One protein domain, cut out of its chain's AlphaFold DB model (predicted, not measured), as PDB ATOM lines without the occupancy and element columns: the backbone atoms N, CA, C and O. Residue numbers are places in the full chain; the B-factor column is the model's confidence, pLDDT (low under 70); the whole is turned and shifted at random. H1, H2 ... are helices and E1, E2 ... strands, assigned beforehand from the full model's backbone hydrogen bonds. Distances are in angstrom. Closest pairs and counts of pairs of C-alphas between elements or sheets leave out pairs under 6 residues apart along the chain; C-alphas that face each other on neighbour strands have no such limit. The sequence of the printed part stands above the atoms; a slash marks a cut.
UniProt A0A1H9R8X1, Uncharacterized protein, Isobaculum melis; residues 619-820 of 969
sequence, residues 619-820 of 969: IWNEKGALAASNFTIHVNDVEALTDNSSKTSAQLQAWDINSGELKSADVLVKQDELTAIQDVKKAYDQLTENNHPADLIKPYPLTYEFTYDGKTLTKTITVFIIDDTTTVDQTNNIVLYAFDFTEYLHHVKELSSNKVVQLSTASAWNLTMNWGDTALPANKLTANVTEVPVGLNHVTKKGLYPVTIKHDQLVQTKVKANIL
ATOM      1  N   ILE A 619      98.376 121.511 164.395       95.38
ATOM      2  CA  ILE A 619      97.518 122.008 163.313       95.38
ATOM      3  C   ILE A 619      96.730 120.846 162.715       95.38
ATOM      4  O   ILE A 619      97.246 119.738 162.581       95.38
ATOM      5  N   TRP A 620      95.473 121.075 162.349       95.38
ATOM      6  CA  TRP A 620      94.615 120.000 161.860       95.38
ATOM      7  C   TRP A 620      93.525 120.506 160.913       95.38
ATOM      8  O   TRP A 620      93.202 121.693 160.868       95.38
ATOM      9  N   ASN A 621      92.977 119.586 160.124       92.88
ATOM     10  CA  ASN A 621      91.794 119.774 159.286       92.88
ATOM     11  C   ASN A 621      90.853 118.573 159.472       92.88
ATOM     12  O   ASN A 621      91.103 117.723 160.309       92.88
ATOM     13  N   GLU A 622      89.782 118.440 158.695       89.38
ATOM     14  CA  GLU A 622      88.812 117.355 158.892       89.38
ATOM     15  C   GLU A 622      89.327 115.925 158.603       89.38
ATOM     16  O   GLU A 622      88.600 114.961 158.836       89.38
ATOM     17  N   LYS A 623      90.555 115.766 158.090       90.19
ATOM     18  CA  LYS A 623      91.121 114.469 157.677       90.19
ATOM     19  C   LYS A 623      92.429 114.119 158.377       90.19
ATOM     20  O   LYS A 623      92.645 112.954 158.699       90.19
ATOM     21  N   GLY A 624      93.292 115.100 158.616       94.94
ATOM     22  CA  GLY A 624      94.618 114.889 159.186       94.94
ATOM     23  C   GLY A 624      94.998 115.936 160.225       94.94
ATOM     24  O   GLY A 624      94.440 117.034 160.264       94.94
ATOM     25  N   ALA A 625      95.978 115.581 161.046       97.31
ATOM     26  CA  ALA A 625      96.614 116.460 162.015       97.31
ATOM     27  C   ALA A 625      98.141 116.340 161.925       97.31
ATOM     28  O   ALA A 625      98.666 115.286 161.558       97.31
ATOM     29  N   LEU A 626      98.834 117.431 162.244       97.75
ATOM     30  CA  LEU A 626     100.287 117.549 162.300       97.75
ATOM     31  C   LEU A 626     100.662 118.338 163.559       97.75
ATOM     32  O   LEU A 626     100.229 119.474 163.738       97.75
ATOM     33  N   ALA A 627     101.491 117.748 164.406       97.25
ATOM     34  CA  ALA A 627     102.040 118.357 165.604       97.25
ATOM     35  C   ALA A 627     103.568 118.285 165.568       97.25
ATOM     36  O   ALA A 627     104.144 117.269 165.168       97.25
ATOM     37  N   ALA A 628     104.209 119.371 165.982       97.25
ATOM     38  CA  ALA A 628     105.654 119.460 166.125       97.25
ATOM     39  C   ALA A 628     105.991 120.513 167.183       97.25
ATOM     40  O   ALA A 628     105.410 121.602 167.180       97.25
ATOM     41  N   SER A 629     106.940 120.184 168.052       96.19
ATOM     42  CA  SER A 629     107.428 121.036 169.131       96.19
ATOM     43  C   SER A 629     108.735 121.716 168.753       96.19
ATOM     44  O   SER A 629     109.552 121.182 167.998       96.19
ATOM     45  N   ASN A 630     108.956 122.888 169.335       97.75
ATOM     46  CA  ASN A 630     110.264 123.527 169.309       97.75
ATOM     47  C   ASN A 630     111.290 122.665 170.058       97.75
ATOM     48  O   ASN A 630     110.953 121.957 171.009       97.75
ATOM     49  N   PHE A 631     112.559 122.754 169.668       97.88
ATOM     50  CA  PHE A 631     113.635 122.055 170.367       97.88
ATOM     51  C   PHE A 631     114.933 122.856 170.352       97.88
ATOM     52  O   PHE A 631     115.118 123.777 169.554       97.88
ATOM     53  N   THR A 632     115.840 122.493 171.256       98.25
ATOM     54  CA  THR A 632     117.184 123.067 171.345       98.25
ATOM     55  C   THR A 632     118.212 122.089 170.791       98.25
ATOM     56  O   THR A 632     118.121 120.894 171.077       98.25
ATOM     57  N   ILE A 633     119.215 122.575 170.068       98.12
ATOM     58  CA  ILE A 633     120.324 121.758 169.561       98.12
ATOM     59  C   ILE A 633     121.640 122.515 169.702       98.12
ATOM     60  O   ILE A 633     121.711 123.704 169.402       98.12
ATOM     61  N   HIS A 634     122.682 121.843 170.188       97.88
ATOM     62  CA  HIS A 634     123.989 122.472 170.330       97.88
ATOM     63  C   HIS A 634     124.637 122.678 168.954       97.88
ATOM     64  O   HIS A 634     124.525 121.815 168.086       97.88
ATOM     65  N   VAL A 635     125.360 123.782 168.748       97.50
ATOM     66  CA  VAL A 635     125.994 124.121 167.460       97.50
ATOM     67  C   VAL A 635     126.931 123.027 166.948       97.50
ATOM     68  O   VAL A 635     127.038 122.809 165.751       97.50
ATOM     69  N   ASN A 636     127.571 122.274 167.842       96.44
ATOM     70  CA  ASN A 636     128.427 121.147 167.450       96.44
ATOM     71  C   ASN A 636     127.655 119.948 166.873       96.44
ATOM     72  O   ASN A 636     128.267 119.119 166.207       96.44
ATOM     73  N   ASP A 637     126.342 119.878 167.092       97.44
ATOM     74  CA  ASP A 637     125.498 118.756 166.680       97.44
ATOM     75  C   ASP A 637     124.621 119.088 165.459       97.44
ATOM     76  O   ASP A 637     124.042 118.180 164.859       97.44
ATOM     77  N   VAL A 638     124.521 120.365 165.049       96.25
ATOM     78  CA  VAL A 638     123.610 120.772 163.956       96.25
ATOM     79  C   VAL A 638     123.995 120.187 162.600       96.25
ATOM     80  O   VAL A 638     123.108 119.898 161.807       96.25
ATOM     81  N   GLU A 639     125.282 119.937 162.342       93.94
ATOM     82  CA  GLU A 639     125.743 119.302 161.094       93.94
ATOM     83  C   GLU A 639     125.213 117.861 160.956       93.94
ATOM     84  O   GLU A 639     124.940 117.390 159.853       93.94
ATOM     85  N   ALA A 640     124.997 117.166 162.078       95.06
ATOM     86  CA  ALA A 640     124.460 115.806 162.104       95.06
ATOM     87  C   ALA A 640     122.920 115.754 162.050       95.06
ATOM     88  O   ALA A 640     122.340 114.663 162.017       95.06
ATOM     89  N   LEU A 641     122.237 116.906 162.047       97.38
ATOM     90  CA  LEU A 641     120.781 116.985 162.060       97.38
ATOM     91  C   LEU A 641     120.195 116.583 160.697       97.38
ATOM     92  O   LEU A 641     120.032 117.395 159.800       97.38
ATOM     93  N   THR A 642     119.845 115.312 160.541       96.94
ATOM     94  CA  THR A 642     119.095 114.771 159.393       96.94
ATOM     95  C   THR A 642     117.584 115.027 159.492       96.94
ATOM     96  O   THR A 642     117.076 115.318 160.576       96.94
ATOM     97  N   ASP A 643     116.853 114.793 158.394       96.38
ATOM     98  CA  ASP A 643     115.377 114.773 158.337       96.38
ATOM     99  C   ASP A 643     114.741 113.913 159.450       96.38
ATOM    100  O   ASP A 643     113.841 114.347 160.161       96.38
ATOM    101  N   ASN A 644     115.249 112.700 159.681       96.12
ATOM    102  CA  ASN A 644     114.685 111.814 160.706       96.12
ATOM    103  C   ASN A 644     115.000 112.287 162.133       96.12
ATOM    104  O   ASN A 644     114.148 112.214 163.024       96.12
ATOM    105  N   SER A 645     116.221 112.773 162.372       96.81
ATOM    106  CA  SER A 645     116.605 113.282 163.694       96.81
ATOM    107  C   SER A 645     115.920 114.607 164.030       96.81
ATOM    108  O   SER A 645     115.624 114.830 165.202       96.81
ATOM    109  N   SER A 646     115.610 115.457 163.043       97.56
ATOM    110  CA  SER A 646     114.843 116.686 163.279       97.56
ATOM    111  C   SER A 646     113.395 116.372 163.647       97.56
ATOM    112  O   SER A 646     112.925 116.858 164.672       97.56
ATOM    113  N   LYS A 647     112.736 115.455 162.920       97.50
ATOM    114  CA  LYS A 647     111.397 114.941 163.266       97.50
ATOM    115  C   LYS A 647     111.353 114.369 164.686       97.50
ATOM    116  O   LYS A 647     110.433 114.663 165.441       97.50
ATOM    117  N   THR A 648     112.366 113.589 165.065       96.31
ATOM    118  CA  THR A 648     112.467 113.010 166.416       96.31
ATOM    119  C   THR A 648     112.642 114.095 167.482       96.31
ATOM    120  O   THR A 648     111.936 114.088 168.486       96.31
ATOM    121  N   SER A 649     113.545 115.055 167.252       96.50
ATOM    122  CA  SER A 649     113.818 116.154 168.193       96.50
ATOM    123  C   SER A 649     112.607 117.069 168.374       96.50
ATOM    124  O   SER A 649     112.325 117.510 169.483       96.50
ATOM    125  N   ALA A 650     111.848 117.284 167.298       96.88
ATOM    126  CA  ALA A 650     110.598 118.032 167.298       96.88
ATOM    127  C   ALA A 650     109.394 117.237 167.831       96.88
ATOM    128  O   ALA A 650     108.274 117.734 167.757       96.88
ATOM    129  N   GLN A 651     109.589 116.002 168.313       96.00
ATOM    130  CA  GLN A 651     108.509 115.116 168.773       96.00
ATOM    131  C   GLN A 651     107.366 115.003 167.747       96.00
ATOM    132  O   GLN A 651     106.184 115.005 168.092       96.00
ATOM    133  N   LEU A 652     107.730 114.944 166.463       96.94
ATOM    134  CA  LEU A 652     106.802 115.111 165.357       96.94
ATOM    135  C   LEU A 652     105.780 113.973 165.280       96.94
ATOM    136  O   LEU A 652     106.118 112.792 165.149       96.94
ATOM    137  N   GLN A 653     104.505 114.351 165.260       97.12
ATOM    138  CA  GLN A 653     103.393 113.438 165.048       97.12
ATOM    139  C   GLN A 653     102.505 113.938 163.918       97.12
ATOM    140  O   GLN A 653     102.014 115.060 163.959       97.12
ATOM    141  N   ALA A 654     102.253 113.088 162.930       97.31
ATOM    142  CA  ALA A 654     101.173 113.290 161.971       97.31
ATOM    143  C   ALA A 654     100.263 112.071 161.977       97.31
ATOM    144  O   ALA A 654     100.748 110.951 162.150       97.31
ATOM    145  N   TRP A 655      98.958 112.268 161.821       96.94
ATOM    146  CA  TRP A 655      98.006 111.161 161.817       96.94
ATOM    147  C   TRP A 655      96.716 111.479 161.072       96.94
ATOM    148  O   TRP A 655      96.340 112.640 160.898       96.94
ATOM    149  N   ASP A 656      96.032 110.419 160.650       95.06
ATOM    150  CA  ASP A 656      94.670 110.488 160.127       95.06
ATOM    151  C   ASP A 656      93.665 110.531 161.294       95.06
ATOM    152  O   ASP A 656      93.683 109.683 162.190       95.06
ATOM    153  N   ILE A 657      92.765 111.516 161.286       93.81
ATOM    154  CA  ILE A 657      91.823 111.772 162.391       93.81
ATOM    155  C   ILE A 657      90.739 110.687 162.504       93.81
ATOM    156  O   ILE A 657      90.220 110.437 163.597       93.81
ATOM    157  N   ASN A 658      90.396 110.018 161.400       91.44
ATOM    158  CA  ASN A 658      89.304 109.041 161.307       91.44
ATOM    159  C   ASN A 658      89.737 107.613 161.672       91.44
ATOM    160  O   ASN A 658      88.937 106.818 162.161       91.44
ATOM    161  N   SER A 659      91.002 107.280 161.476       91.31
ATOM    162  CA  SER A 659      91.581 105.965 161.758       91.31
ATOM    163  C   SER A 659      92.531 105.982 162.955       91.31
ATOM    164  O   SER A 659      92.758 104.936 163.565       91.31
ATOM    165  N   GLY A 660      93.078 107.152 163.302       92.94
ATOM    166  CA  GLY A 660      94.154 107.302 164.280       92.94
ATOM    167  C   GLY A 660      95.501 106.758 163.798       92.94
ATOM    168  O   GLY A 660      96.406 106.585 164.612       92.94
ATOM    169  N   GLU A 661      95.643 106.425 162.511       94.19
ATOM    170  CA  GLU A 661      96.886 105.887 161.962       94.19
ATOM    171  C   GLU A 661      97.975 106.967 161.941       94.19
ATOM    172  O   GLU A 661      97.773 108.041 161.374       94.19
ATOM    173  N   LEU A 662      99.137 106.669 162.531       95.19
ATOM    174  CA  LEU A 662     100.304 107.549 162.483       95.19
ATOM    175  C   LEU A 662     100.908 107.559 161.073       95.19
ATOM    176  O   LEU A 662     101.193 106.511 160.495       95.19
ATOM    177  N   LYS A 663     101.152 108.761 160.559       95.31
ATOM    178  CA  LYS A 663     101.705 109.078 159.236       95.31
ATOM    179  C   LYS A 663     102.936 109.989 159.326       95.31
ATOM    180  O   LYS A 663     103.288 110.654 158.359       95.31
ATOM    181  N   SER A 664     103.628 110.025 160.470       94.12
ATOM    182  CA  SER A 664     104.825 110.867 160.673       94.12
ATOM    183  C   SER A 664     105.933 110.638 159.635       94.12
ATOM    184  O   SER A 664     106.703 111.551 159.347       94.12
ATOM    185  N   ALA A 665     106.016 109.434 159.060       92.81
ATOM    186  CA  ALA A 665     106.976 109.113 158.005       92.81
ATOM    187  C   ALA A 665     106.689 109.845 156.680       92.81
ATOM    188  O   ALA A 665     107.625 110.109 155.928       92.81
ATOM    189  N   ASP A 666     105.429 110.210 156.428       95.12
ATOM    190  CA  ASP A 666     104.984 110.875 155.197       95.12
ATOM    191  C   ASP A 666     105.174 112.400 155.251       95.12
ATOM    192  O   ASP A 666     104.910 113.107 154.280       95.12
ATOM    193  N   VAL A 667     105.621 112.928 156.394       97.31
ATOM    194  CA  VAL A 667     105.872 114.358 156.580       97.31
ATOM    195  C   VAL A 667     107.191 114.744 155.922       97.31
ATOM    196  O   VAL A 667     108.225 114.113 156.152       97.31
ATOM    197  N   LEU A 668     107.173 115.809 155.132       97.69
ATOM    198  CA  LEU A 668     108.346 116.365 154.471       97.69
ATOM    199  C   LEU A 668     108.951 117.482 155.321       97.69
ATOM    200  O   LEU A 668     108.234 118.342 155.828       97.69
ATOM    201  N   VAL A 669     110.277 117.492 155.451       98.25
ATOM    202  CA  VAL A 669     111.024 118.628 156.006       98.25
ATOM    203  C   VAL A 669     111.476 119.531 154.875       98.25
ATOM    204  O   VAL A 669     112.059 119.060 153.892       98.25
ATOM    205  N   LYS A 670     111.266 120.837 155.035       98.12
ATOM    206  CA  LYS A 670     111.750 121.838 154.088       98.12
ATOM    207  C   LYS A 670     113.282 121.895 154.100       98.12
ATOM    208  O   LYS A 670     113.896 122.434 155.018       98.12
ATOM    209  N   GLN A 671     113.893 121.318 153.065       97.81
ATOM    210  CA  GLN A 671     115.336 121.054 153.030       97.81
ATOM    211  C   GLN A 671     116.198 122.318 153.034       97.81
ATOM    212  O   GLN A 671     117.267 122.300 153.637       97.81
ATOM    213  N   ASP A 672     115.735 123.419 152.441       97.88
ATOM    214  CA  ASP A 672     116.484 124.683 152.451       97.88
ATOM    215  C   ASP A 672     116.647 125.235 153.880       97.88
ATOM    216  O   ASP A 672     117.710 125.734 154.238       97.88
ATOM    217  N   GLU A 673     115.618 125.098 154.725       98.31
ATOM    218  CA  GLU A 673     115.660 125.524 156.133       98.31
ATOM    219  C   GLU A 673     116.532 124.584 156.976       98.31
ATOM    220  O   GLU A 673     117.336 125.047 157.784       98.31
ATOM    221  N   LEU A 674     116.439 123.269 156.742       97.94
ATOM    222  CA  LEU A 674     117.309 122.289 157.395       97.94
ATOM    223  C   LEU A 674     118.787 122.513 157.041       97.94
ATOM    224  O   LEU A 674     119.637 122.497 157.927       97.94
ATOM    225  N   THR A 675     119.078 122.772 155.765       97.50
ATOM    226  CA  THR A 675     120.435 123.068 155.281       97.50
ATOM    227  C   THR A 675     120.958 124.353 155.917       97.50
ATOM    228  O   THR A 675     122.084 124.377 156.402       97.50
ATOM    229  N   ALA A 676     120.127 125.399 156.011       97.38
ATOM    230  CA  ALA A 676     120.508 126.643 156.676       97.38
ATOM    231  C   ALA A 676     120.871 126.439 158.158       97.38
ATOM    232  O   ALA A 676     121.790 127.094 158.640       97.38
ATOM    233  N   ILE A 677     120.190 125.528 158.867       97.94
ATOM    234  CA  ILE A 677     120.526 125.141 160.249       97.94
ATOM    235  C   ILE A 677     121.844 124.354 160.297       97.94
ATOM    236  O   ILE A 677     122.690 124.635 161.143       97.94
ATOM    237  N   GLN A 678     122.048 123.392 159.393       97.19
ATOM    238  CA  GLN A 678     123.282 122.594 159.317       97.19
ATOM    239  C   GLN A 678     124.513 123.465 159.018       97.19
ATOM    240  O   GLN A 678     125.559 123.315 159.654       97.19
ATOM    241  N   ASP A 679     124.374 124.424 158.098       96.06
ATOM    242  CA  ASP A 679     125.441 125.339 157.682       96.06
ATOM    243  C   ASP A 679     125.908 126.275 158.811       96.06
ATOM    244  O   ASP A 679     127.018 126.815 158.739       96.06
ATOM    245  N   VAL A 680     125.122 126.426 159.888       96.69
ATOM    246  CA  VAL A 680     125.523 127.206 161.069       96.69
ATOM    247  C   VAL A 680     126.817 126.675 161.666       96.69
ATOM    248  O   VAL A 680     127.668 127.484 162.026       96.69
ATOM    249  N   LYS A 681     127.035 125.353 161.706       95.25
ATOM    250  CA  LYS A 681     128.290 124.784 162.227       95.25
ATOM    251  C   LYS A 681     129.494 125.242 161.411       95.25
ATOM    252  O   LYS A 681     130.477 125.730 161.964       95.25
ATOM    253  N   LYS A 682     129.398 125.151 160.085       92.50
ATOM    254  CA  LYS A 682     130.466 125.577 159.180       92.50
ATOM    255  C   LYS A 682     130.761 127.071 159.315       92.50
ATOM    256  O   LYS A 682     131.926 127.454 159.307       92.50
ATOM    257  N   ALA A 683     129.727 127.904 159.445       92.88
ATOM    258  CA  ALA A 683     129.892 129.337 159.673       92.88
ATOM    259  C   ALA A 683     130.495 129.635 161.058       92.88
ATOM    260  O   ALA A 683     131.356 130.505 161.171       92.88
ATOM    261  N   TYR A 684     130.091 128.882 162.084       93.88
ATOM    262  CA  TYR A 684     130.582 129.008 163.455       93.88
ATOM    263  C   TYR A 684     132.072 128.655 163.560       93.88
ATOM    264  O   TYR A 684     132.845 129.402 164.151       93.88
ATOM    265  N   ASP A 685     132.510 127.584 162.891       91.69
ATOM    266  CA  ASP A 685     133.924 127.179 162.841       91.69
ATOM    267  C   ASP A 685     134.809 128.151 162.042       91.69
ATOM    268  O   ASP A 685     136.033 128.132 162.166       91.69
ATOM    269  N   GLN A 686     134.197 129.000 161.212       90.62
ATOM    270  CA  GLN A 686     134.869 130.029 160.415       90.62
ATOM    271  C   GLN A 686     134.812 131.421 161.057       90.62
ATOM    272  O   GLN A 686     135.254 132.392 160.432       90.62
ATOM    273  N   LEU A 687     134.275 131.552 162.276       89.69
ATOM    274  CA  LEU A 687     134.269 132.825 162.990       89.69
ATOM    275  C   LEU A 687     135.712 133.320 163.175       89.69
ATOM    276  O   LEU A 687     136.571 132.646 163.739       89.69
ATOM    277  N   THR A 688     135.969 134.516 162.653       81.38
ATOM    278  CA  THR A 688     137.205 135.276 162.879       81.38
ATOM    279  C   THR A 688     136.925 136.374 163.902       81.38
ATOM    280  O   THR A 688     135.766 136.609 164.233       81.38
ATOM    281  N   GLU A 689     137.951 137.094 164.363       69.12
ATOM    282  CA  GLU A 689     137.811 138.177 165.358       69.12
ATOM    283  C   GLU A 689     136.762 139.255 164.996       69.12
ATOM    284  O   GLU A 689     136.280 139.949 165.885       69.12
ATOM    285  N   ASN A 690     136.370 139.380 163.720       65.44
ATOM    286  CA  ASN A 690     135.403 140.381 163.250       65.44
ATOM    287  C   ASN A 690     133.944 139.888 163.160       65.44
ATOM    288  O   ASN A 690     133.064 140.704 162.893       65.44
ATOM    289  N   ASN A 691     133.674 138.590 163.343       79.81
ATOM    290  CA  ASN A 691     132.322 138.024 163.257       79.81
ATOM    291  C   ASN A 691     131.853 137.575 164.644       79.81
ATOM    292  O   ASN A 691     132.592 136.899 165.359       79.81
ATOM    293  N   HIS A 692     130.619 137.913 165.016       84.25
ATOM    294  CA  HIS A 692     130.119 137.665 166.364       84.25
ATOM    295  C   HIS A 692     129.270 136.377 166.423       84.25
ATOM    296  O   HIS A 692     128.349 136.230 165.616       84.25
ATOM    297  N   PRO A 693     129.498 135.458 167.387       90.50
ATOM    298  CA  PRO A 693     128.701 134.233 167.530       90.50
ATOM    299  C   PRO A 693     127.184 134.471 167.580       90.50
ATOM    300  O   PRO A 693     126.423 133.669 167.047       90.50
ATOM    301  N   ALA A 694     126.743 135.600 168.143       92.50
ATOM    302  CA  ALA A 694     125.327 135.987 168.223       92.50
ATOM    303  C   ALA A 694     124.603 136.096 166.868       92.50
ATOM    304  O   ALA A 694     123.378 135.978 166.814       92.50
ATOM    305  N   ASP A 695     125.332 136.296 165.766       92.12
ATOM    306  CA  ASP A 695     124.729 136.326 164.430       92.12
ATOM    307  C   ASP A 695     124.284 134.931 163.961       92.12
ATOM    308  O   ASP A 695     123.411 134.823 163.091       92.12
ATOM    309  N   LEU A 696     124.860 133.880 164.554       95.06
ATOM    310  CA  LEU A 696     124.694 132.471 164.196       95.06
ATOM    311  C   LEU A 696     123.981 131.653 165.283       95.06
ATOM    312  O   LEU A 696     123.180 130.779 164.973       95.06
ATOM    313  N   ILE A 697     124.259 131.915 166.560       96.81
ATOM    314  CA  ILE A 697     123.671 131.206 167.704       96.81
ATOM    315  C   ILE A 697     122.396 131.933 168.124       96.81
ATOM    316  O   ILE A 697     122.410 132.866 168.926       96.81
ATOM    317  N   LYS A 698     121.287 131.549 167.497       95.62
ATOM    318  CA  LYS A 698     119.974 132.179 167.669       95.62
ATOM    319  C   LYS A 698     118.856 131.212 167.249       95.62
ATOM    320  O   LYS A 698     119.144 130.091 166.828       95.62
ATOM    321  N   PRO A 699     117.575 131.602 167.354       97.75
ATOM    322  CA  PRO A 699     116.469 130.794 166.844       97.75
ATOM    323  C   PRO A 699     116.410 130.749 165.300       97.75
ATOM    324  O   PRO A 699     116.583 131.777 164.643       97.75
ATOM    325  N   TYR A 700     116.102 129.579 164.731       98.00
ATOM    326  CA  TYR A 700     115.926 129.325 163.289       98.00
ATOM    327  C   TYR A 700     114.562 128.683 162.992       98.00
ATOM    328  O   TYR A 700     114.054 127.941 163.834       98.00
ATOM    329  N   PRO A 701     113.964 128.909 161.808       98.12
ATOM    330  CA  PRO A 701     112.746 128.215 161.418       98.12
ATOM    331  C   PRO A 701     113.058 126.797 160.947       98.12
ATOM    332  O   PRO A 701     114.059 126.570 160.268       98.12
ATOM    333  N   LEU A 702     112.148 125.867 161.219       98.50
ATOM    334  CA  LEU A 702     112.098 124.592 160.513       98.50
ATOM    335  C   LEU A 702     110.651 124.215 160.210       98.50
ATOM    336  O   LEU A 702     109.826 124.078 161.114       98.50
ATOM    337  N   THR A 703     110.347 124.056 158.927       98.38
ATOM    338  CA  THR A 703     108.994 123.792 158.442       98.38
ATOM    339  C   THR A 703     108.796 122.326 158.079       98.38
ATOM    340  O   THR A 703     109.575 121.739 157.323       98.38
ATOM    341  N   TYR A 704     107.697 121.771 158.587       98.38
ATOM    342  CA  TYR A 704     107.186 120.447 158.268       98.38
ATOM    343  C   TYR A 704     105.909 120.554 157.435       98.38
ATOM    344  O   TYR A 704     105.002 121.321 157.771       98.38
ATOM    345  N   GLU A 705     105.823 119.755 156.375       97.88
ATOM    346  CA  GLU A 705     104.683 119.704 155.464       97.88
ATOM    347  C   GLU A 705     104.093 118.296 155.423       97.88
ATOM    348  O   GLU A 705     104.786 117.316 155.156       97.88
ATOM    349  N   PHE A 706     102.790 118.193 155.671       97.38
ATOM    350  CA  PHE A 706     102.047 116.942 155.602       97.38
ATOM    351  C   PHE A 706     100.903 117.078 154.599       97.38
ATOM    352  O   PHE A 706      99.898 117.739 154.874       97.38
ATOM    353  N   THR A 707     101.056 116.467 153.423       94.44
ATOM    354  CA  THR A 707      99.990 116.399 152.417       94.44
ATOM    355  C   THR A 707      99.172 115.135 152.618       94.44
ATOM    356  O   THR A 707      99.656 114.026 152.403       94.44
ATOM    357  N   TYR A 708      97.906 115.309 152.983       91.88
ATOM    358  CA  TYR A 708      96.975 114.214 153.206       91.88
ATOM    359  C   TYR A 708      95.635 114.491 152.527       91.88
ATOM    360  O   TYR A 708      95.032 115.547 152.711       91.88
ATOM    361  N   ASP A 709      95.198 113.539 151.699       88.50
ATOM    362  CA  ASP A 709      93.940 113.580 150.939       88.50
ATOM    363  C   ASP A 709      93.679 114.930 150.229       88.50
ATOM    364  O   ASP A 709      92.633 115.572 150.364       88.50
ATOM    365  N   GLY A 710      94.705 115.395 149.504       88.81
ATOM    366  CA  GLY A 710      94.668 116.608 148.682       88.81
ATOM    367  C   GLY A 710      94.824 117.933 149.438       88.81
ATOM    368  O   GLY A 710      94.813 118.982 148.796       88.81
ATOM    369  N   LYS A 711      94.988 117.918 150.769       91.94
ATOM    370  CA  LYS A 711      95.243 119.113 151.590       91.94
ATOM    371  C   LYS A 711      96.629 119.049 152.228       91.94
ATOM    372  O   LYS A 711      97.018 118.004 152.737       91.94
ATOM    373  N   THR A 712      97.346 120.170 152.251       95.44
ATOM    374  CA  THR A 712      98.652 120.281 152.922       95.44
ATOM    375  C   THR A 712      98.506 121.024 154.244       95.44
ATOM    376  O   THR A 712      97.966 122.129 154.280       95.44
ATOM    377  N   LEU A 713      98.980 120.407 155.324       97.12
ATOM    378  CA  LEU A 713      99.176 121.029 156.630       97.12
ATOM    379  C   LEU A 713     100.644 121.442 156.756       97.12
ATOM    380  O   LEU A 713     101.528 120.621 156.519       97.12
ATOM    381  N   THR A 714     100.899 122.692 157.141       97.12
ATOM    382  CA  THR A 714     102.255 123.248 157.261       97.12
ATOM    383  C   THR A 714     102.483 123.781 158.668       97.12
ATOM    384  O   THR A 714     101.800 124.718 159.084       97.12
ATOM    385  N   LYS A 715     103.446 123.207 159.396       96.50
ATOM    386  CA  LYS A 715     103.837 123.648 160.741       96.50
ATOM    387  C   LYS A 715     105.290 124.107 160.719       96.50
ATOM    388  O   LYS A 715     106.185 123.301 160.482       96.50
ATOM    389  N   THR A 716     105.517 125.383 161.006       97.88
ATOM    390  CA  THR A 716     106.859 125.923 161.253       97.88
ATOM    391  C   THR A 716     107.110 125.949 162.753       97.88
ATOM    392  O   THR A 716     106.334 126.547 163.502       97.88
ATOM    393  N   ILE A 717     108.181 125.290 163.181       97.88
ATOM    394  CA  ILE A 717     108.690 125.344 164.553       97.88
ATOM    395  C   ILE A 717     109.924 126.240 164.621       97.88
ATOM    396  O   ILE A 717     110.513 126.601 163.600       97.88
ATOM    397  N   THR A 718     110.337 126.543 165.843       98.19
ATOM    398  CA  THR A 718     111.580 127.241 166.145       98.19
ATOM    399  C   THR A 718     112.625 126.249 166.656       98.19
ATOM    400  O   THR A 718     112.416 125.562 167.657       98.19
ATOM    401  N   VAL A 719     113.768 126.187 165.974       98.38
ATOM    402  CA  VAL A 719     114.962 125.445 166.387       98.38
ATOM    403  C   VAL A 719     115.911 126.417 167.074       98.38
ATOM    404  O   VAL A 719     116.427 127.345 166.452       98.38
ATOM    405  N   PHE A 720     116.135 126.225 168.368       98.44
ATOM    406  CA  PHE A 720     117.049 127.050 169.152       98.44
ATOM    407  C   PHE A 720     118.453 126.458 169.054       98.44
ATOM    408  O   PHE A 720     118.754 125.457 169.710       98.44
ATOM    409  N   ILE A 721     119.306 127.056 168.221       98.31
ATOM    410  CA  ILE A 721     120.713 126.664 168.163       98.31
ATOM    411  C   ILE A 721     121.412 127.281 169.365       98.31
ATOM    412  O   ILE A 721     121.422 128.498 169.514       98.31
ATOM    413  N   ILE A 722     121.981 126.438 170.216       97.75
ATOM    414  CA  ILE A 722     122.642 126.836 171.458       97.75
ATOM    415  C   ILE A 722     124.140 126.541 171.380       97.75
ATOM    416  O   ILE A 722     124.572 125.677 170.622       97.75
ATOM    417  N   ASP A 723     124.939 127.222 172.187       96.06
ATOM    418  CA  ASP A 723     126.346 126.900 172.393       96.06
ATOM    419  C   ASP A 723     126.668 126.889 173.894       96.06
ATOM    420  O   ASP A 723     125.769 126.910 174.750       96.06
ATOM    421  N   ASP A 724     127.956 126.860 174.226       94.44
ATOM    422  CA  ASP A 724     128.400 126.835 175.611       94.44
ATOM    423  C   ASP A 724     128.001 128.093 176.391       94.44
ATOM    424  O   ASP A 724     127.902 128.006 177.612       94.44
ATOM    425  N   THR A 725     127.706 129.228 175.749       94.06
ATOM    426  CA  THR A 725     127.304 130.470 176.430       94.06
ATOM    427  C   THR A 725     125.786 130.654 176.511       94.06
ATOM    428  O   THR A 725     125.302 131.658 177.046       94.06
ATOM    429  N   THR A 726     125.007 129.638 176.131       96.31
ATOM    430  CA  THR A 726     123.543 129.614 176.269       96.31
ATOM    431  C   THR A 726     123.087 128.812 177.494       96.31
ATOM    432  O   THR A 726     123.707 127.824 177.898       96.31
ATOM    433  N   THR A 727     121.996 129.250 178.129       96.56
ATOM    434  CA  THR A 727     121.312 128.518 179.211       96.56
ATOM    435  C   THR A 727     119.862 128.253 178.817       96.56
ATOM    436  O   THR A 727     119.174 129.156 178.351       96.56
ATOM    437  N   VAL A 728     119.386 127.024 179.027       96.12
ATOM    438  CA  VAL A 728     118.013 126.601 178.716       96.12
ATOM    439  C   VAL A 728     117.314 126.168 180.000       96.12
ATOM    440  O   VAL A 728     117.811 125.302 180.717       96.12
ATOM    441  N   ASP A 729     116.146 126.743 180.264       95.12
ATOM    442  CA  ASP A 729     115.237 126.345 181.333       95.12
ATOM    443  C   ASP A 729     113.964 125.753 180.727       95.12
ATOM    444  O   ASP A 729     113.054 126.470 180.304       95.12
ATOM    445  N   GLN A 730     113.905 124.422 180.683       92.62
ATOM    446  CA  GLN A 730     112.744 123.689 180.174       92.62
ATOM    447  C   GLN A 730     111.525 123.784 181.102       92.62
ATOM    448  O   GLN A 730     110.406 123.595 180.645       92.62
ATOM    449  N   THR A 731     111.713 124.077 182.394       89.81
ATOM    450  CA  THR A 731     110.596 124.160 183.351       89.81
ATOM    451  C   THR A 731     109.829 125.462 183.166       89.81
ATOM    452  O   THR A 731     108.601 125.470 183.183       89.81
ATOM    453  N   ASN A 732     110.555 126.563 182.960       90.50
ATOM    454  CA  ASN A 732     109.966 127.885 182.742       90.50
ATOM    455  C   ASN A 732     109.842 128.263 181.256       90.50
ATOM    456  O   ASN A 732     109.374 129.358 180.955       90.50
ATOM    457  N   ASN A 733     110.233 127.370 180.339       94.12
ATOM    458  CA  ASN A 733     110.242 127.588 178.890       94.12
ATOM    459  C   ASN A 733     111.052 128.829 178.469       94.12
ATOM    460  O   ASN A 733     110.568 129.647 177.691       94.12
ATOM    461  N   ILE A 734     112.282 128.990 178.968       95.50
ATOM    462  CA  ILE A 734     113.147 130.135 178.627       95.50
ATOM    463  C   ILE A 734     114.484 129.657 178.054       95.50
ATOM    464  O   ILE A 734     115.147 128.799 178.631       95.50
ATOM    465  N   VAL A 735     114.917 130.265 176.948       97.12
ATOM    466  CA  VAL A 735     116.279 130.148 176.400       97.12
ATOM    467  C   VAL A 735     116.979 131.494 176.549       97.12
ATOM    468  O   VAL A 735     116.497 132.495 176.025       97.12
ATOM    469  N   LEU A 736     118.097 131.530 177.270       97.38
ATOM    470  CA  LEU A 736     118.898 132.728 177.518       97.38
ATOM    471  C   LEU A 736     120.226 132.640 176.763       97.38
ATOM    472  O   LEU A 736     121.121 131.890 177.160       97.38
ATOM    473  N   TYR A 737     120.341 133.441 175.708       97.38
ATOM    474  CA  TYR A 737     121.575 133.681 174.969       97.38
ATOM    475  C   TYR A 737     122.336 134.841 175.595       97.38
ATOM    476  O   TYR A 737     121.748 135.869 175.932       97.38
ATOM    477  N   ALA A 738     123.646 134.694 175.708       95.81
ATOM    478  CA  ALA A 738     124.578 135.771 175.992       95.81
ATOM    479  C   ALA A 738     125.964 135.324 175.528       95.81
ATOM    480  O   ALA A 738     126.228 134.127 175.485       95.81
ATOM    481  N   PHE A 739     126.835 136.262 175.178       95.69
ATOM    482  CA  PHE A 739     128.091 135.951 174.504       95.69
ATOM    483  C   PHE A 739     129.261 136.703 175.114       95.69
ATOM    484  O   PHE A 739     129.094 137.773 175.710       95.69
ATOM    485  N   ASP A 740     130.443 136.117 174.954       94.19
ATOM    486  CA  ASP A 740     131.695 136.743 175.348       94.19
ATOM    487  C   ASP A 740     131.901 138.046 174.572       94.19
ATOM    488  O   ASP A 740     131.575 138.140 173.389       94.19
ATOM    489  N   PHE A 741     132.458 139.057 175.232       93.69
ATOM    490  CA  PHE A 741     132.716 140.358 174.617       93.69
ATOM    491  C   PHE A 741     134.060 140.922 175.066       93.69
ATOM    492  O   PHE A 741     134.610 140.526 176.093       93.69
ATOM    493  N   THR A 742     134.596 141.860 174.289       92.44
ATOM    494  CA  THR A 742     135.851 142.554 174.598       92.44
ATOM    495  C   THR A 742     135.560 143.996 174.989       92.44
ATOM    496  O   THR A 742     134.710 144.638 174.377       92.44
ATOM    497  N   GLU A 743     136.259 144.502 176.002       91.31
ATOM    498  CA  GLU A 743     136.153 145.897 176.439       91.31
ATOM    499  C   GLU A 743     137.501 146.402 176.978       91.31
ATOM    500  O   GLU A 743     138.341 145.614 177.415       91.31
ATOM    501  N   TYR A 744     137.732 147.714 176.953       88.19
ATOM    502  CA  TYR A 744     138.961 148.315 177.477       88.19
ATOM    503  C   TYR A 744     138.834 148.690 178.950       88.19
ATOM    504  O   TYR A 744     137.799 149.180 179.399       88.19
ATOM    505  N   LEU A 745     139.922 148.527 179.705       87.31
ATOM    506  CA  LEU A 745     139.948 148.713 181.159       87.31
ATOM    507  C   LEU A 745     139.398 150.074 181.638       87.31
ATOM    508  O   LEU A 745     138.813 150.147 182.715       87.31
ATOM    509  N   HIS A 746     139.547 151.142 180.850       84.19
ATOM    510  CA  HIS A 746     139.054 152.479 181.201       84.19
ATOM    511  C   HIS A 746     137.533 152.630 181.057       84.19
ATOM    512  O   HIS A 746     136.929 153.353 181.845       84.19
ATOM    513  N   HIS A 747     136.893 151.893 180.145       85.31
ATOM    514  CA  HIS A 747     135.432 151.874 180.003       85.31
ATOM    515  C   HIS A 747     134.746 151.055 181.096       85.31
ATOM    516  O   HIS A 747     133.592 151.298 181.450       85.31
ATOM    517  N   VAL A 748     135.462 150.083 181.660       86.50
ATOM    518  CA  VAL A 748     134.898 149.098 182.583       86.50
ATOM    519  C   VAL A 748     134.331 149.731 183.863       86.50
ATOM    520  O   VAL A 748     133.277 149.300 184.335       86.50
ATOM    521  N   LYS A 749     134.965 150.789 184.391       81.38
ATOM    522  CA  LYS A 749     134.537 151.507 185.613       81.38
ATOM    523  C   LYS A 749     133.135 152.120 185.483       81.38
ATOM    524  O   LYS A 749     132.426 152.238 186.481       81.38
ATOM    525  N   GLU A 750     132.732 152.478 184.265       82.81
ATOM    526  CA  GLU A 750     131.464 153.157 183.963       82.81
ATOM    527  C   GLU A 750     130.413 152.233 183.332       82.81
ATOM    528  O   GLU A 750     129.304 152.669 183.007       82.81
ATOM    529  N   LEU A 751     130.722 150.939 183.173       89.31
ATOM    530  CA  LEU A 751     129.765 149.988 182.622       89.31
ATOM    531  C   LEU A 751     128.509 149.917 183.495       89.31
ATOM    532  O   LEU A 751     128.550 149.734 184.712       89.31
ATOM    533  N   SER A 752     127.358 150.004 182.834       91.81
ATOM    534  CA  SER A 752     126.057 149.719 183.431       91.81
ATOM    535  C   SER A 752     125.602 148.308 183.071       91.81
ATOM    536  O   SER A 752     126.038 147.737 182.069       91.81
ATOM    537  N   SER A 753     124.649 147.768 183.837       93.00
ATOM    538  CA  SER A 753     123.976 146.503 183.501       93.00
ATOM    539  C   SER A 753     123.463 146.490 182.058       93.00
ATOM    540  O   SER A 753     123.713 145.541 181.322       93.00
ATOM    541  N   ASN A 754     122.814 147.574 181.619       93.31
ATOM    542  CA  ASN A 754     122.273 147.682 180.264       93.31
ATOM    543  C   ASN A 754     123.373 147.652 179.200       93.31
ATOM    544  O   ASN A 754     123.204 147.014 178.164       93.31
ATOM    545  N   LYS A 755     124.507 148.319 179.452       93.56
ATOM    546  CA  LYS A 755     125.634 148.313 178.515       93.56
ATOM    547  C   LYS A 755     126.259 146.922 178.410       93.56
ATOM    548  O   LYS A 755     126.554 146.492 177.304       93.56
ATOM    549  N   VAL A 756     126.387 146.192 179.518       93.75
ATOM    550  CA  VAL A 756     126.886 144.806 179.506       93.75
ATOM    551  C   VAL A 756     125.917 143.858 178.795       93.75
ATOM    552  O   VAL A 756     126.357 143.026 178.008       93.75
ATOM    553  N   VAL A 757     124.603 144.015 178.987       94.94
ATOM    554  CA  VAL A 757     123.583 143.272 178.220       94.94
ATOM    555  C   VAL A 757     123.719 143.540 176.715       94.94
ATOM    556  O   VAL A 757     123.655 142.605 175.925       94.94
ATOM    557  N   GLN A 758     123.970 144.791 176.312       94.19
ATOM    558  CA  GLN A 758     124.210 145.144 174.907       94.19
ATOM    559  C   GLN A 758     125.515 144.553 174.360       94.19
ATOM    560  O   GLN A 758     125.501 143.978 173.278       94.19
ATOM    561  N   LEU A 759     126.627 144.690 175.091       93.25
ATOM    562  CA  LEU A 759     127.946 144.198 174.671       93.25
ATOM    563  C   LEU A 759     127.975 142.672 174.551       93.25
ATOM    564  O   LEU A 759     128.511 142.152 173.585       93.25
ATOM    565  N   SER A 760     127.343 141.968 175.492       94.88
ATOM    566  CA  SER A 760     127.178 140.509 175.433       94.88
ATOM    567  C   SER A 760     126.093 140.062 174.455       94.88
ATOM    568  O   SER A 760     125.853 138.864 174.316       94.88
ATOM    569  N   THR A 761     125.403 140.997 173.785       95.75
ATOM    570  CA  THR A 761     124.267 140.737 172.882       95.75
ATOM    571  C   THR A 761     123.220 139.798 173.497       95.75
ATOM    572  O   THR A 761     122.639 138.946 172.823       95.75
ATOM    573  N   ALA A 762     123.002 139.920 174.809       96.06
ATOM    574  CA  ALA A 762     122.165 138.985 175.538       96.06
ATOM    575  C   ALA A 762     120.692 139.108 175.128       96.06
ATOM    576  O   ALA A 762     120.152 140.208 174.992       96.06
ATOM    577  N   SER A 763     120.023 137.967 174.965       96.50
ATOM    578  CA  SER A 763     118.600 137.889 174.638       96.50
ATOM    579  C   SER A 763     117.953 136.680 175.305       96.50
ATOM    580  O   SER A 763     118.567 135.624 175.440       96.50
ATOM    581  N   ALA A 764     116.702 136.828 175.731       96.81
ATOM    582  CA  ALA A 764     115.907 135.738 176.283       96.81
ATOM    583  C   ALA A 764     114.728 135.441 175.357       96.81
ATOM    584  O   ALA A 764     114.132 136.362 174.806       96.81
ATOM    585  N   TRP A 765     114.374 134.173 175.197       97.12
ATOM    586  CA  TRP A 765     113.307 133.733 174.300       97.12
ATOM    587  C   TRP A 765     112.399 132.732 174.995       97.12
ATOM    588  O   TRP A 765     112.861 131.954 175.829       97.12
ATOM    589  N   ASN A 766     111.114 132.741 174.638       95.44
ATOM    590  CA  ASN A 766     110.177 131.720 175.088       95.44
ATOM    591  C   ASN A 766     110.378 130.444 174.255       95.44
ATOM    592  O   ASN A 766     110.220 130.472 173.036       95.44
ATOM    593  N   LEU A 767     110.698 129.326 174.903       95.19
ATOM    594  CA  LEU A 767     110.938 128.039 174.251       95.19
ATOM    595  C   LEU A 767     109.704 127.529 173.487       95.19
ATOM    596  O   LEU A 767     109.866 126.811 172.507       95.19
ATOM    597  N   THR A 768     108.488 127.938 173.861       93.44
ATOM    598  CA  THR A 768     107.228 127.560 173.186       93.44
ATOM    599  C   THR A 768     106.699 128.649 172.244       93.44
ATOM    600  O   THR A 768     105.506 128.681 171.946       93.44
ATOM    601  N   MET A 769     107.543 129.600 171.827       93.75
ATOM    602  CA  MET A 769     107.153 130.666 170.896       93.75
ATOM    603  C   MET A 769     106.745 130.121 169.521       93.75
ATOM    604  O   MET A 769     107.237 129.078 169.077       93.75
ATOM    605  N   ASN A 770     105.922 130.876 168.800       92.44
ATOM    606  CA  ASN A 770     105.739 130.649 167.372       92.44
ATOM    607  C   ASN A 770     106.894 131.292 166.598       92.44
ATOM    608  O   ASN A 770     107.445 132.317 167.003       92.44
ATOM    609  N   TRP A 771     107.257 130.711 165.454       93.94
ATOM    610  CA  TRP A 771     108.241 131.346 164.583       93.94
ATOM    611  C   TRP A 771     107.766 132.747 164.160       93.94
ATOM    612  O   TRP A 771     106.623 132.920 163.737       93.94
ATOM    613  N   GLY A 772     108.655 133.737 164.258       90.81
ATOM    614  CA  GLY A 772     108.353 135.149 164.001       90.81
ATOM    615  C   GLY A 772     108.008 135.966 165.251       90.81
ATOM    616  O   GLY A 772     107.990 137.195 165.168       90.81
ATOM    617  N   ASP A 773     107.801 135.321 166.405       92.06
ATOM    618  CA  ASP A 773     107.718 136.023 167.686       92.06
ATOM    619  C   ASP A 773     109.053 136.725 168.007       92.06
ATOM    620  O   ASP A 773     110.119 136.377 167.494       92.06
ATOM    621  N   THR A 774     108.997 137.742 168.867       92.62
ATOM    622  CA  THR A 774     110.179 138.519 169.276       92.62
ATOM    623  C   THR A 774     110.772 137.998 170.583       92.62
ATOM    624  O   THR A 774     110.093 137.329 171.363       92.62
ATOM    625  N   ALA A 775     112.045 138.320 170.834       92.75
ATOM    626  CA  ALA A 775     112.688 138.051 172.116       92.75
ATOM    627  C   ALA A 775     111.887 138.658 173.283       92.75
ATOM    628  O   ALA A 775     111.253 139.710 173.154       92.75
ATOM    629  N   LEU A 776     111.952 138.004 174.443       93.00
ATOM    630  CA  LEU A 776     111.378 138.500 175.686       93.00
ATOM    631  C   LEU A 776     111.953 139.887 176.038       93.00
ATOM    632  O   LEU A 776     113.080 140.211 175.648       93.00
ATOM    633  N   PRO A 777     111.202 140.724 176.780       91.88
ATOM    634  CA  PRO A 777     111.575 142.115 177.018       91.88
ATOM    635  C   PRO A 777     112.990 142.287 177.588       91.88
ATOM    636  O   PRO A 777     113.298 141.832 178.689       91.88
ATOM    637  N   ALA A 778     113.840 143.027 176.870       87.88
ATOM    638  CA  ALA A 778     115.239 143.239 177.255       87.88
ATOM    639  C   ALA A 778     115.409 143.973 178.599       87.88
ATOM    640  O   ALA A 778     116.439 143.842 179.247       87.88
ATOM    641  N   ASN A 779     114.395 144.713 179.064       87.50
ATOM    642  CA  ASN A 779     114.416 145.380 180.372       87.50
ATOM    643  C   ASN A 779     114.353 144.411 181.568       87.50
ATOM    644  O   ASN A 779     114.569 144.841 182.698       87.50
ATOM    645  N   LYS A 780     114.055 143.127 181.333       92.06
ATOM    646  CA  LYS A 780     114.151 142.060 182.337       92.06
ATOM    647  C   LYS A 780     115.539 141.426 182.416       92.06
ATOM    648  O   LYS A 780     115.793 140.650 183.338       92.06
ATOM    649  N   LEU A 781     116.427 141.741 181.470       94.88
ATOM    650  CA  LEU A 781     117.809 141.285 181.495       94.88
ATOM    651  C   LEU A 781     118.639 142.176 182.415       94.88
ATOM    652  O   LEU A 781     118.618 143.401 182.311       94.88
ATOM    653  N   THR A 782     119.405 141.552 183.302       94.00
ATOM    654  CA  THR A 782     120.342 142.255 184.183       94.00
ATOM    655  C   THR A 782     121.703 141.577 184.174       94.00
ATOM    656  O   THR A 782     121.793 140.363 184.013       94.00
ATOM    657  N   ALA A 783     122.762 142.361 184.347       93.25
ATOM    658  CA  ALA A 783     124.129 141.885 184.476       93.25
ATOM    659  C   ALA A 783     124.682 142.233 185.864       93.25
ATOM    660  O   ALA A 783     124.376 143.295 186.416       93.25
ATOM    661  N   ASN A 784     125.523 141.364 186.423       88.75
ATOM    662  CA  ASN A 784     126.142 141.545 187.740       88.75
ATOM    663  C   ASN A 784     127.296 142.567 187.726       88.75
ATOM    664  O   ASN A 784     128.420 142.275 188.118       88.75
ATOM    665  N   VAL A 785     127.041 143.787 187.261       85.62
ATOM    666  CA  VAL A 785     128.119 144.748 186.989       85.62
ATOM    667  C   VAL A 785     128.704 145.361 188.255       85.62
ATOM    668  O   VAL A 785     129.889 145.651 188.260       85.62
ATOM    669  N   THR A 786     127.913 145.518 189.322       81.06
ATOM    670  CA  THR A 786     128.298 146.241 190.551       81.06
ATOM    671  C   THR A 786     128.600 145.343 191.755       81.06
ATOM    672  O   THR A 786     128.986 145.853 192.810       81.06
ATOM    673  N   GLU A 787     128.416 144.024 191.633       82.50
ATOM    674  CA  GLU A 787     128.540 143.080 192.751       82.50
ATOM    675  C   GLU A 787     129.988 143.027 193.269       82.50
ATOM    676  O   GLU A 787     130.889 142.561 192.585       82.50
ATOM    677  N   VAL A 788     130.253 143.484 194.491       69.62
ATOM    678  CA  VAL A 788     131.607 143.421 195.072       69.62
ATOM    679  C   VAL A 788     131.924 141.973 195.488       69.62
ATOM    680  O   VAL A 788     131.105 141.378 196.190       69.62
ATOM    681  N   PRO A 789     133.098 141.393 195.150       71.31
ATOM    682  CA  PRO A 789     134.230 141.954 194.395       71.31
ATOM    683  C   PRO A 789     134.285 141.523 192.911       71.31
ATOM    684  O   PRO A 789     135.325 141.672 192.277       71.31
ATOM    685  N   VAL A 790     133.226 140.909 192.380       74.06
ATOM    686  CA  VAL A 790     133.235 140.171 191.100       74.06
ATOM    687  C   VAL A 790     132.661 140.945 189.912       74.06
ATOM    688  O   VAL A 790     132.807 140.511 188.774       74.06
ATOM    689  N   GLY A 791     131.992 142.064 190.168       83.56
ATOM    690  CA  GLY A 791     131.375 142.898 189.155       83.56
ATOM    691  C   GLY A 791     132.419 143.583 188.293       83.56
ATOM    692  O   GLY A 791     133.470 143.999 188.787       83.56
ATOM    693  N   LEU A 792     132.124 143.689 186.996       87.88
ATOM    694  CA  LEU A 792     133.078 144.223 186.028       87.88
ATOM    695  C   LEU A 792     133.588 145.604 186.433       87.88
ATOM    696  O   LEU A 792     134.782 145.831 186.333       87.88
ATOM    697  N   ASN A 793     132.758 146.480 187.002       87.12
ATOM    698  CA  ASN A 793     133.188 147.831 187.375       87.12
ATOM    699  C   ASN A 793     134.266 147.900 188.482       87.12
ATOM    700  O   ASN A 793     134.823 148.972 188.716       87.12
ATOM    701  N   HIS A 794     134.581 146.778 189.138       84.75
ATOM    702  CA  HIS A 794     135.655 146.659 190.134       84.75
ATOM    703  C   HIS A 794     136.958 146.085 189.552       84.75
ATOM    704  O   HIS A 794     137.941 145.917 190.277       84.75
ATOM    705  N   VAL A 795     136.988 145.761 188.256       87.75
ATOM    706  CA  VAL A 795     138.159 145.192 187.581       87.75
ATOM    707  C   VAL A 795     139.251 146.243 187.412       87.75
ATOM    708  O   VAL A 795     139.027 147.316 186.863       87.75
ATOM    709  N   THR A 796     140.463 145.903 187.857       87.44
ATOM    710  CA  THR A 796     141.626 146.808 187.854       87.44
ATOM    711  C   THR A 796     142.784 146.345 186.971       87.44
ATOM    712  O   THR A 796     143.828 146.991 186.921       87.44
ATOM    713  N   LYS A 797     142.637 145.202 186.293       88.44
ATOM    714  CA  LYS A 797     143.673 144.590 185.454       88.44
ATOM    715  C   LYS A 797     143.042 144.015 184.193       88.44
ATOM    716  O   LYS A 797     141.876 143.633 184.212       88.44
ATOM    717  N   LYS A 798     143.821 143.907 183.117       90.06
ATOM    718  CA  LYS A 798     143.416 143.115 181.954       90.06
ATOM    719  C   LYS A 798     143.250 141.637 182.312       90.06
ATOM    720  O   LYS A 798     143.956 141.118 183.183       90.06
ATOM    721  N   GLY A 799     142.361 140.951 181.606       91.75
ATOM    722  CA  GLY A 799     142.105 139.529 181.802       91.75
ATOM    723  C   GLY A 799     140.708 139.104 181.369       91.75
ATOM    724  O   GLY A 799     139.913 139.909 180.896       91.75
ATOM    725  N   LEU A 800     140.415 137.819 181.559       93.38
ATOM    726  CA  LEU A 800     139.094 137.241 181.328       93.38
ATOM    727  C   LEU A 800     138.309 137.226 182.638       93.38
ATOM    728  O   LEU A 800     138.730 136.586 183.604       93.38
ATOM    729  N   TYR A 801     137.161 137.897 182.656       92.56
ATOM    730  CA  TYR A 801     136.314 138.032 183.840       92.56
ATOM    731  C   TYR A 801     134.946 137.396 183.603       92.56
ATOM    732  O   TYR A 801     134.343 137.665 182.566       92.56
ATOM    733  N   PRO A 802     134.435 136.566 184.526       91.94
ATOM    734  CA  PRO A 802     133.106 135.990 184.385       91.94
ATOM    735  C   PRO A 802     132.033 137.076 184.512       91.94
ATOM    736  O   PRO A 802     132.109 137.947 185.378       91.94
ATOM    737  N   VAL A 803     131.005 136.978 183.679       92.75
ATOM    738  CA  VAL A 803     129.836 137.854 183.680       92.75
ATOM    739  C   VAL A 803     128.604 137.000 183.912       92.75
ATOM    740  O   VAL A 803     128.393 135.973 183.268       92.75
ATOM    741  N   THR A 804     127.777 137.440 184.847       93.69
ATOM    742  CA  THR A 804     126.485 136.827 185.117       93.69
ATOM    743  C   THR A 804     125.389 137.652 184.471       93.69
ATOM    744  O   THR A 804     125.216 138.818 184.827       93.69
ATOM    745  N   ILE A 805     124.625 137.034 183.572       95.25
ATOM    746  CA  ILE A 805     123.407 137.595 182.985       95.25
ATOM    747  C   ILE A 805     122.200 136.886 183.595       95.25
ATOM    748  O   ILE A 805     122.197 135.664 183.737       95.25
ATOM    749  N   LYS A 806     121.165 137.640 183.962       94.62
ATOM    750  CA  LYS A 806     119.929 137.109 184.544       94.62
ATOM    751  C   LYS A 806     118.718 137.560 183.744       94.62
ATOM    752  O   LYS A 806     118.661 138.722 183.355       94.62
ATOM    753  N   HIS A 807     117.743 136.671 183.578       93.50
ATOM    754  CA  HIS A 807     116.384 136.998 183.144       93.50
ATOM    755  C   HIS A 807     115.396 136.426 184.165       93.50
ATOM    756  O   HIS A 807     115.233 135.209 184.260       93.50
ATOM    757  N   ASP A 808     114.732 137.290 184.934       88.69
ATOM    758  CA  ASP A 808     113.924 136.889 186.093       88.69
ATOM    759  C   ASP A 808     114.738 135.992 187.069       88.69
ATOM    760  O   ASP A 808     115.677 136.477 187.699       88.69
ATOM    761  N   GLN A 809     114.408 134.699 187.203       85.94
ATOM    762  CA  GLN A 809     115.130 133.741 188.063       85.94
ATOM    763  C   GLN A 809     116.211 132.934 187.323       85.94
ATOM    764  O   GLN A 809     117.008 132.250 187.963       85.94
ATOM    765  N   LEU A 810     116.249 132.996 185.989       92.38
ATOM    766  CA  LEU A 810     117.222 132.258 185.189       92.38
ATOM    767  C   LEU A 810     118.567 132.988 185.193       92.38
ATOM    768  O   LEU A 810     118.618 134.190 184.929       92.38
ATOM    769  N   VAL A 811     119.651 132.261 185.466       92.50
ATOM    770  CA  VAL A 811     121.003 132.812 185.613       92.50
ATOM    771  C   VAL A 811     121.965 132.116 184.649       92.50
ATOM    772  O   VAL A 811     122.130 130.900 184.710       92.50
ATOM    773  N   GLN A 812     122.643 132.895 183.809       91.75
ATOM    774  CA  GLN A 812     123.758 132.472 182.964       91.75
ATOM    775  C   GLN A 812     125.067 133.016 183.549       91.75
ATOM    776  O   GLN A 812     125.175 134.215 183.774       91.75
ATOM    777  N   THR A 813     126.065 132.158 183.773       92.38
ATOM    778  CA  THR A 813     127.369 132.502 184.390       92.38
ATOM    779  C   THR A 813     128.582 132.185 183.512       92.38
ATOM    780  O   THR A 813     129.720 132.400 183.924       92.38
ATOM    781  N   LYS A 814     128.360 131.640 182.314       92.19
ATOM    782  CA  LYS A 814     129.426 131.162 181.427       92.19
ATOM    783  C   LYS A 814     130.024 132.251 180.530       92.19
ATOM    784  O   LYS A 814     131.069 132.011 179.937       92.19
ATOM    785  N   VAL A 815     129.386 133.420 180.465       93.81
ATOM    786  CA  VAL A 815     129.843 134.577 179.683       93.81
ATOM    787  C   VAL A 815     131.121 135.145 180.288       93.81
ATOM    788  O   VAL A 815     131.245 135.239 181.512       93.81
ATOM    789  N   LYS A 816     132.057 135.568 179.444       94.12
ATOM    790  CA  LYS A 816     133.304 136.216 179.842       94.12
ATOM    791  C   LYS A 816     133.473 137.567 179.157       94.12
ATOM    792  O   LYS A 816     133.273 137.704 177.956       94.12
ATOM    793  N   ALA A 817     133.920 138.553 179.922       93.75
ATOM    794  CA  ALA A 817     134.443 139.798 179.385       93.75
ATOM    795  C   ALA A 817     135.968 139.694 179.268       93.75
ATOM    796  O   ALA A 817     136.656 139.461 180.267       93.75
ATOM    797  N   ASN A 818     136.499 139.865 178.061       94.25
ATOM    798  CA  ASN A 818     137.924 140.018 177.809       94.25
ATOM    799  C   ASN A 818     138.307 141.489 177.963       94.25
ATOM    800  O   ASN A 818     138.079 142.300 177.066       94.25
ATOM    801  N   ILE A 819     138.855 141.836 179.123       92.06
ATOM    802  CA  ILE A 819     139.267 143.202 179.420       92.06
ATOM    803  C   ILE A 819     140.697 143.413 178.934       92.06
ATOM    804  O   ILE A 819     141.610 142.728 179.399       92.06
ATOM    805  N   LEU A 820     140.886 144.358 178.016       90.06
ATOM    806  CA  LEU A 820     142.185 144.739 177.457       90.06
ATOM    807  C   LEU A 820     142.780 145.954 178.180       90.06
ATOM    808  O   LEU A 820     142.065 146.721 178.824       90.06
TER     809      LEU A 820
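What this domain is: This is residues 619 to 820 of the 969 residues of an uncharacterized protein of Isobaculum melis (UniProt A0A1H9R8X1). Two lobes of strands stand end to end and make a rod: in the first, the small sheet E1 E3 is partly face to face with the sheet E2 E5 E4, on which H1 and H2 pack. In the second, the small sheet E6 E7 E9 is partly face to face with the curled sheet E8 E12 E11 E10, with H4 beside its strands and H3 at the far end. The printed part has 202 residues with four named helices and twelve named strands, in the order E1 E2 H1 E3 H2 E4 E5 E6 E7 E8 H3 H4 E9 E10 E11 E12; the class is mixed, helices and strands. The sheets E2 E5 E4 and E8 E12 E11 E10 are mixed, the other two antiparallel. The whole is loose, with a radius of gyration of the C-alphas of 20.4 A and spans of 69 by 34 by 20 A.

Where its parts are: Find C-alpha 624 at (94.618, 114.889, 159.186), where E1 begins and runs to residue 627. Then come E2, residues 631 to 634, H1, 643 to 649, and E3, 653 to 656. H2, 671 to 685, is 21.9 A long; E4, 699 to 708, 29.0 A; E5, 711 to 722, 34.7 A. Read on through E6, 727 to 729, E7, 734 to 737, E8, 741 to 744, H3, 745 to 748, H4, 753 to 759, E9, 763 to 766, and E10, 781 to 783. E11, 799 to 807, is 25.9 A long, and E12, 810 to 820, 29.0 A, ending at C-alpha 820, (142.185, 144.739, 177.457).

How they stand to each other: E1 and E3 are antiparallel, with N 627 and O 653 2.8 A apart. E5 is parallel to E2, N 633 to O 720 2.9 A, and forms a hairpin with E4, N 700 to O 719 2.8 A. H2 lies over E5 and E4, at a height over the sheet of 10.1 A; H1 is on the same face. E7 is antiparallel to E6, N 729 to O 734 2.8 A, and to E9, N 737 to O 763 2.8 A. E10, E11 and E12 form a meander, each the antiparallel neighbour of the one before: look at N 806 and O 782, 2.8 A, and N 803 and O 815, 2.8 A. E8 is parallel to E12, N 818 to O 741 2.8 A. H4 stands at this sheet's level, and H3 only grazes it. In H1 and H4 every O i to N i+4 pair is within hydrogen-bond range, in H2 8 of 11; H3 is too short for one.

The domain as a whole: The C-alphas of Asn 658 and Thr 796, the two farthest apart, are 69.8 A apart. The printed part has no cut. The links E3 to H2, H2 to E4, E9 to E10 and E10 to E11 are long. Residues 689 to 690 and 788 have pLDDT under 70.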